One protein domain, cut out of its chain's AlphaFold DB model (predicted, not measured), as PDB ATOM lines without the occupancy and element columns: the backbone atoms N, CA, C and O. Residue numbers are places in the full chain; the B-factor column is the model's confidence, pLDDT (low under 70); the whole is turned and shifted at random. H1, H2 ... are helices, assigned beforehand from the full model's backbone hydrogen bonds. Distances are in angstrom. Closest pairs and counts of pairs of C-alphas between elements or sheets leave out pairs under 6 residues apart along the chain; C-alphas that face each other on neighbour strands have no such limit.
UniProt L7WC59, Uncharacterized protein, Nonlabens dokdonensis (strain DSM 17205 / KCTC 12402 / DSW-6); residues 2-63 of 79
ATOM      1  N   GLU A   2      19.311  45.231  43.506       80.12
ATOM      2  CA  GLU A   2      20.046  44.334  44.392       80.12
ATOM      3  C   GLU A   2      19.737  42.871  44.034       80.12
ATOM      4  O   GLU A   2      18.681  42.552  43.478       80.12
ATOM      5  N   THR A   3      20.649  41.951  44.354       81.75
ATOM      6  CA  THR A   3      20.551  40.518  44.011       81.75
ATOM      7  C   THR A   3      19.239  39.873  44.480       81.75
ATOM      8  O   THR A   3      18.720  38.958  43.838       81.75
ATOM      9  N   ILE A   4      18.682  40.359  45.591       85.06
ATOM     10  CA  ILE A   4      17.420  39.883  46.169       85.06
ATOM     11  C   ILE A   4      16.226  40.304  45.302       85.06
ATOM     12  O   ILE A   4      15.350  39.486  45.020       85.06
ATOM     13  N   GLU A   5      16.209  41.551  44.830       88.12
ATOM     14  CA  GLU A   5      15.143  42.076  43.972       88.12
ATOM     15  C   GLU A   5      15.093  41.320  42.643       88.12
ATOM     16  O   GLU A   5      14.021  40.919  42.190       88.12
ATOM     17  N   LEU A   6      16.263  41.053  42.053       86.69
ATOM     18  CA  LEU A   6      16.375  40.295  40.809       86.69
ATOM     19  C   LEU A   6      15.867  38.857  40.960       86.69
ATOM     20  O   LEU A   6      15.124  38.374  40.108       86.69
ATOM     21  N   ARG A   7      16.223  38.185  42.059       85.56
ATOM     22  CA  ARG A   7      15.760  36.820  42.343       85.56
ATOM     23  C   ARG A   7      14.239  36.755  42.466       85.56
ATOM     24  O   ARG A   7      13.618  35.869  41.883       85.56
ATOM     25  N   ASN A   8      13.649  37.693  43.202       89.94
ATOM     26  CA  ASN A   8      12.202  37.742  43.398       89.94
ATOM     27  C   ASN A   8      11.464  38.003  42.080       89.94
ATOM     28  O   ASN A   8      10.440  37.376  41.816       89.94
ATOM     29  N   LEU A   9      12.007  38.879  41.230       87.50
ATOM     30  CA  LEU A   9      11.452  39.178  39.912       87.50
ATOM     31  C   LEU A   9      11.480  37.950  38.986       87.50
ATOM     32  O   LEU A   9      10.469  37.605  38.377       87.50
ATOM     33  N   ILE A  10      12.617  37.247  38.927       86.12
ATOM     34  CA  ILE A  10      12.765  36.027  38.122       86.12
ATOM     35  C   ILE A  10      11.772  34.957  38.583       86.12
ATOM     36  O   ILE A  10      11.115  34.351  37.741       86.12
ATOM     37  N   ALA A  11      11.605  34.769  39.897       87.25
ATOM     38  CA  ALA A  11      10.646  33.810  40.444       87.25
ATOM     39  C   ALA A  11       9.200  34.111  40.003       87.25
ATOM     40  O   ALA A  11       8.462  33.201  39.621       87.25
ATOM     41  N   GLN A  12       8.802  35.388  39.997       88.62
ATOM     42  CA  GLN A  12       7.486  35.799  39.497       88.62
ATOM     43  C   GLN A  12       7.318  35.488  38.006       88.62
ATOM     44  O   GLN A  12       6.275  34.976  37.603       88.62
ATOM     45  N   TYR A  13       8.344  35.737  37.190       86.44
ATOM     46  CA  TYR A  13       8.299  35.436  35.758       86.44
ATOM     47  C   TYR A  13       8.241  33.935  35.472       86.44
ATOM     48  O   TYR A  13       7.478  33.511  34.607       86.44
ATOM     49  N   THR A  14       8.977  33.115  36.224       86.75
ATOM     50  CA  THR A  14       8.949  31.657  36.054       86.75
ATOM     51  C   THR A  14       7.620  31.031  36.463       86.75
ATOM     52  O   THR A  14       7.229  30.030  35.875       86.75
ATOM     53  N   ASN A  15       6.886  31.630  37.409       87.75
ATOM     54  CA  ASN A  15       5.574  31.124  37.837       87.75
ATOM     55  C   ASN A  15       4.494  31.224  36.747       87.75
ATOM     56  O   ASN A  15       3.501  30.501  36.799       87.75
ATOM     57  N   HIS A  16       4.680  32.114  35.770       86.62
ATOM     58  CA  HIS A  16       3.767  32.308  34.641       86.62
ATOM     59  C   HIS A  16       4.378  31.878  33.301       86.62
ATOM     60  O   HIS A  16       3.767  32.083  32.251       86.62
ATOM     61  N   ALA A  17       5.581  31.305  33.323       87.88
ATOM     62  CA  ALA A  17       6.284  30.869  32.130       87.88
ATOM     63  C   ALA A  17       5.685  29.575  31.569       87.88
ATOM     64  O   ALA A  17       5.277  28.680  32.310       87.88
ATOM     65  N   ASP A  18       5.688  29.457  30.244       89.38
ATOM     66  CA  ASP A  18       5.399  28.195  29.579       89.38
ATOM     67  C   ASP A  18       6.609  27.242  29.642       89.38
ATOM     68  O   ASP A  18       7.746  27.620  29.943       89.38
ATOM     69  N   GLU A  19       6.369  25.967  29.340       89.62
ATOM     70  CA  GLU A  19       7.407  24.932  29.374       89.62
ATOM     71  C   GLU A  19       8.598  25.265  28.457       89.62
ATOM     72  O   GLU A  19       9.749  24.946  28.768       89.62
ATOM     73  N   LYS A  20       8.335  25.930  27.327       88.62
ATOM     74  CA  LYS A  20       9.360  26.302  26.351       88.62
ATOM     75  C   LYS A  20      10.335  27.318  26.943       88.62
ATOM     76  O   LYS A  20      11.545  27.127  26.827       88.62
ATOM     77  N   LEU A  21       9.828  28.359  27.601       87.50
ATOM     78  CA  LEU A  21      10.649  29.358  28.275       87.50
ATOM     79  C   LEU A  21      11.428  28.740  29.443       87.50
ATOM     80  O   LEU A  21      12.626  28.990  29.575       87.50
ATOM     81  N   LEU A  22      10.795  27.870  30.235       89.25
ATOM     82  CA  LEU A  22      11.465  27.173  31.337       89.25
ATOM     83  C   LEU A  22      12.626  26.290  30.852       89.25
ATOM     84  O   LEU A  22      13.700  26.298  31.455       89.25
ATOM     85  N   LYS A  23      12.463  25.581  29.727       89.81
ATOM     86  CA  LYS A  23      13.538  24.792  29.100       89.81
ATOM     87  C   LYS A  23      14.714  25.654  28.648       89.81
ATOM     88  O   LYS A  23      15.863  25.235  28.793       89.81
ATOM     89  N   ILE A  24      14.449  26.854  28.130       90.81
ATOM     90  CA  ILE A  24      15.499  27.802  27.735       90.81
ATOM     91  C   ILE A  24      16.254  28.296  28.970       90.81
ATOM     92  O   ILE A  24      17.478  28.210  28.993       90.81
ATOM     93  N   ILE A  25      15.544  28.738  30.014       88.50
ATOM     94  CA  ILE A  25      16.156  29.199  31.272       88.50
ATOM     95  C   ILE A  25      17.034  28.097  31.874       88.50
ATOM     96  O   ILE A  25      18.184  28.355  32.225       88.50
ATOM     97  N   LYS A  26      16.525  26.859  31.924       87.19
ATOM     98  CA  LYS A  26      17.283  25.686  32.372       87.19
ATOM     99  C   LYS A  26      18.555  25.484  31.546       87.19
ATOM    100  O   LYS A  26      19.625  25.353  32.122       87.19
ATOM    101  N   SER A  27      18.446  25.497  30.219       87.44
ATOM    102  CA  SER A  27      19.591  25.268  29.324       87.44
ATOM    103  C   SER A  27      20.662  26.350  29.473       87.44
ATOM    104  O   SER A  27      21.849  26.045  29.476       87.44
ATOM    105  N   VAL A  28      20.250  27.612  29.628       87.75
ATOM    106  CA  VAL A  28      21.163  28.737  29.866       87.75
ATOM    107  C   VAL A  28      21.858  28.579  31.216       87.75
ATOM    108  O   VAL A  28      23.078  28.678  31.282       87.75
ATOM    109  N   TYR A  29      21.108  28.278  32.277       85.81
ATOM    110  CA  TYR A  29      21.672  28.040  33.604       85.81
ATOM    111  C   TYR A  29      22.677  26.882  33.607       85.81
ATOM    112  O   TYR A  29      23.783  27.031  34.117       85.81
ATOM    113  N   GLU A  30      22.329  25.755  32.985       84.56
ATOM    114  CA  GLU A  30      23.216  24.595  32.852       84.56
ATOM    115  C   GLU A  30      24.462  24.915  32.022       84.56
ATOM    116  O   GLU A  30      25.543  24.453  32.364       84.56
ATOM    117  N   ALA A  31      24.352  25.734  30.973       81.38
ATOM    118  CA  ALA A  31      25.509  26.185  30.203       81.38
ATOM    119  C   ALA A  31      26.446  27.082  31.028       81.38
ATOM    120  O   ALA A  31      27.660  26.955  30.906       81.38
ATOM    121  N   TYR A  32      25.906  27.950  31.893       77.44
ATOM    122  CA  TYR A  32      26.716  28.739  32.828       77.44
ATOM    123  C   TYR A  32      27.384  27.872  33.898       77.44
ATOM    124  O   TYR A  32      28.545  28.111  34.206       77.44
ATOM    125  N   GLN A  33      26.693  26.850  34.408       72.12
ATOM    126  CA  GLN A  33      27.271  25.863  35.328       72.12
ATOM    127  C   GLN A  33      28.357  25.019  34.655       72.12
ATOM    128  O   GLN A  33      29.375  24.717  35.256       72.12
ATOM    129  N   LYS A  34      28.185  24.677  33.374       61.44
ATOM    130  CA  LYS A  34      29.176  23.911  32.608       61.44
ATOM    131  C   LYS A  34      30.469  24.693  32.324       61.44
ATOM    132  O   LYS A  34      31.460  24.078  31.954       61.44
ATOM    133  N   ASN A  35      30.453  26.020  32.484       55.22
ATOM    134  CA  ASN A  35      31.649  26.865  32.422       55.22
ATOM    135  C   ASN A  35      32.401  26.945  33.766       55.22
ATOM    136  O   ASN A  35      33.476  27.541  33.808       55.22
ATOM    137  N   GLU A  36      31.876  26.368  34.853       59.38
ATOM    138  CA  GLU A  36      32.730  25.933  35.962       59.38
ATOM    139  C   GLU A  36      33.397  24.636  35.494       59.38
ATOM    140  O   GLU A  36      32.855  23.544  35.651       59.38
ATOM    141  N   GLU A  37      34.528  24.772  34.794       63.38
ATOM    142  CA  GLU A  37      35.344  23.631  34.386       63.38
ATOM    143  C   GLU A  37      35.759  22.861  35.643       63.38
ATOM    144  O   GLU A  37      36.581  23.321  36.437       63.38
ATOM    145  N   ASP A  38      35.157  21.689  35.842       69.94
ATOM    146  CA  ASP A  38      35.657  20.702  36.787       69.94
ATOM    147  C   ASP A  38      36.968  20.144  36.224       69.94
ATOM    148  O   ASP A  38      36.989  19.222  35.411       69.94
ATOM    149  N   PHE A  39      38.074  20.767  36.623       82.88
ATOM    150  CA  PHE A  39      39.425  20.390  36.216       82.88
ATOM    151  C   PHE A  39      39.977  19.212  37.031       82.88
ATOM    152  O   PHE A  39      41.172  18.934  36.962       82.88
ATOM    153  N   TYR A  40      39.153  18.519  37.831       85.88
ATOM    154  CA  TYR A  40      39.615  17.406  38.663       85.88
ATOM    155  C   TYR A  40      40.329  16.328  37.840       85.88
ATOM    156  O   TYR A  40      41.406  15.874  38.232       85.88
ATOM    157  N   ASP A  41      39.781  15.990  36.671       85.19
ATOM    158  CA  ASP A  41      40.350  14.988  35.763       85.19
ATOM    159  C   ASP A  41      41.677  15.439  35.121       85.19
ATOM    160  O   ASP A  41      42.461  14.606  34.667       85.19
ATOM    161  N   GLU A  42      41.963  16.746  35.112       90.38
ATOM    162  CA  GLU A  42      43.206  17.329  34.588       90.38
ATOM    163  C   GLU A  42      44.329  17.387  35.637       90.38
ATOM    164  O   GLU A  42      45.493  17.631  35.303       90.38
ATOM    165  N   LEU A  43      44.010  17.159  36.916       91.44
ATOM    166  CA  LEU A  43      44.999  17.155  37.989       91.44
ATOM    167  C   LEU A  43      45.925  15.931  37.888       91.44
ATOM    168  O   LEU A  43      45.469  14.845  37.526       91.44
ATOM    169  N   PRO A  44      47.204  16.045  38.295       96.31
ATOM    170  CA  PRO A  44      48.069  14.881  38.476       96.31
ATOM    171  C   PRO A  44      47.436  13.848  39.417       96.31
ATOM    172  O   PRO A  44      46.785  14.217  40.400       96.31
ATOM    173  N   THR A  45      47.666  12.560  39.154       94.12
ATOM    174  CA  THR A  45      47.078  11.450  39.923       94.12
ATOM    175  C   THR A  45      47.358  11.573  41.421       94.12
ATOM    176  O   THR A  45      46.469  11.354  42.239       94.12
ATOM    177  N   GLU A  46      48.551  12.030  41.797       95.75
ATOM    178  CA  GLU A  46      48.934  12.218  43.196       95.75
ATOM    179  C   GLU A  46      48.055  13.263  43.899       95.75
ATOM    180  O   GLU A  46      47.713  13.115  45.073       95.75
ATOM    181  N   VAL A  47      47.663  14.323  43.189       95.25
ATOM    182  CA  VAL A  47      46.788  15.370  43.729       95.25
ATOM    183  C   VAL A  47      45.358  14.848  43.856       95.25
ATOM    184  O   VAL A  47      44.709  15.090  44.875       95.25
ATOM    185  N   GLN A  48      44.882  14.083  42.872       95.81
ATOM    186  CA  GLN A  48      43.565  13.443  42.925       95.81
ATOM    187  C   GLN A  48      43.447  12.492  44.126       95.81
ATOM    188  O   GLN A  48      42.456  12.559  44.864       95.81
ATOM    189  N   ASP A  49      44.472  11.672  44.372       96.50
ATOM    190  CA  ASP A  49      44.540  10.743  45.504       96.50
ATOM    191  C   ASP A  49      44.527  11.477  46.853       96.50
ATOM    192  O   ASP A  49      43.808  11.082  47.779       96.50
ATOM    193  N   LEU A  50      45.272  12.583  46.967       96.94
ATOM    194  CA  LEU A  50      45.279  13.425  48.166       96.94
ATOM    195  C   LEU A  50      43.907  14.053  48.434       96.94
ATOM    196  O   LEU A  50      43.454  14.078  49.580       96.94
ATOM    197  N   LEU A  51      43.211  14.519  47.393       94.88
ATOM    198  CA  LEU A  51      41.855  15.058  47.521       94.88
ATOM    199  C   LEU A  51      40.863  13.975  47.967       94.88
ATOM    200  O   LEU A  51      40.055  14.208  48.872       94.88
ATOM    201  N   GLN A  52      40.953  12.762  47.412       95.25
ATOM    202  CA  GLN A  52      40.127  11.633  47.851       95.25
ATOM    203  C   GLN A  52      40.403  11.243  49.304       95.25
ATOM    204  O   GLN A  52      39.468  10.955  50.059       95.25
ATOM    205  N   LEU A  53      41.673  11.238  49.712       95.69
ATOM    206  CA  LEU A  53      42.064  10.984  51.094       95.69
ATOM    207  C   LEU A  53      41.484  12.050  52.029       95.69
ATOM    208  O   LEU A  53      40.820  11.696  53.004       95.69
ATOM    209  N   SER A  54      41.636  13.329  51.683       94.75
ATOM    210  CA  SER A  54      41.064  14.446  52.439       94.75
ATOM    211  C   SER A  54      39.548  14.293  52.603       94.75
ATOM    212  O   SER A  54      39.017  14.464  53.699       94.75
ATOM    213  N   HIS A  55      38.826  13.894  51.551       94.75
ATOM    214  CA  HIS A  55      37.388  13.626  51.643       94.75
ATOM    215  C   HIS A  55      37.043  12.497  52.620       94.75
ATOM    216  O   HIS A  55      36.049  12.599  53.347       94.75
ATOM    217  N   LYS A  56      37.832  11.416  52.648       96.69
ATOM    218  CA  LYS A  56      37.638  10.319  53.609       96.69
ATOM    219  C   LYS A  56      37.867  10.801  55.042       96.69
ATOM    220  O   LYS A  56      37.035  10.509  55.895       96.69
ATOM    221  N   GLN A  57      38.922  11.582  55.272       96.31
ATOM    222  CA  GLN A  57      39.258  12.139  56.584       96.31
ATOM    223  C   GLN A  57      38.176  13.091  57.105       96.31
ATOM    224  O   GLN A  57      37.750  12.977  58.252       96.31
ATOM    225  N   ILE A  58      37.632  13.953  56.237       94.44
ATOM    226  CA  ILE A  58      36.490  14.812  56.581       94.44
ATOM    227  C   ILE A  58      35.289  13.968  57.021       94.44
ATOM    228  O   ILE A  58      34.678  14.252  58.050       94.44
ATOM    229  N   LYS A  59      34.959  12.905  56.274       94.00
ATOM    230  CA  LYS A  59      33.827  12.021  56.600       94.00
ATOM    231  C   LYS A  59      34.025  11.247  57.902       94.00
ATOM    232  O   LYS A  59      33.044  10.996  58.596       94.00
ATOM    233  N   SER A  60      35.257  10.866  58.235       95.69
ATOM    234  CA  SER A  60      35.575  10.193  59.499       95.69
ATOM    235  C   SER A  60      35.756  11.154  60.677       95.69
ATOM    236  O   SER A  60      35.957  10.688  61.795       95.69
ATOM    237  N   GLY A  61      35.700  12.472  60.451       93.50
ATOM    238  CA  GLY A  61      35.979  13.481  61.475       93.50
ATOM    239  C   GLY A  61      37.459  13.578  61.860       93.50
ATOM    240  O   GLY A  61      37.773  14.162  62.894       93.50
ATOM    241  N   ASP A  62      38.358  13.022  61.042       94.12
ATOM    242  CA  ASP A  62      39.814  13.124  61.200       94.12
ATOM    243  C   ASP A  62      40.274  14.514  60.743       94.12
ATOM    244  O   ASP A  62      40.769  14.722  59.637       94.12
ATOM    245  N   LEU A  63      39.985  15.503  61.585       92.81
ATOM    246  CA  LEU A  63      40.251  16.914  61.350       92.81
ATOM    247  C   LEU A  63      41.168  17.433  62.449       92.81
ATOM    248  O   LEU A  63      41.020  17.084  63.617       92.81
TER     249      LEU A  63
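What this domain is: This is residues 2 to 63 of the 79 residues of an uncharacterized protein of Nonlabens dokdonensis (strain DSM 17205 / KCTC 12402 / DSW-6) (UniProt L7WC59). The model is an open bracket of helices with an empty middle: H2, residues 35 to 38 and H3 form the long bar, H1 makes a V with H2 at one end, and H4 turns off at the other. The printed part has 62 residues with four named helices, H1 to H4 in order, and no named strand; its class is all helix. It is extended, with a radius of gyration of the C-alphas of 19.3 A and spans of 49 by 26 by 23 A.

Where its parts are: H2, residues 19 to 34, is 22.0 A long. H1, residues 3 to 15, begins at C-alpha 3 (20.551, 40.518, 44.011). H3 is residues 39 to 42. H4, residues 45 to 60, is 22.7 A long and ends at C-alpha 60 (35.575, 10.193, 59.499).

How they stand to each other: H2 and H1 are close but not clearly touching, the closest C-alphas, of Leu 22 and Thr 14, being 7.0 A apart; they run opposite ways at a steep tilt of 38 degrees. H2 is apart from H3 and H4. H3 and H4 are close but not clearly touching, the closest C-alphas, of Tyr 40 and Gln 48, being 7.0 A apart. In H1, H2 and H4 every O i to N i+4 pair is within hydrogen-bond range; H3 is too short for such a pair.

The domain as a whole: The farthest C-alphas, of His 16 and Glu 46, are 50.2 A apart. The printed part has no cut, and its three links are tight. Residues 34 to 38 have pLDDT under 70.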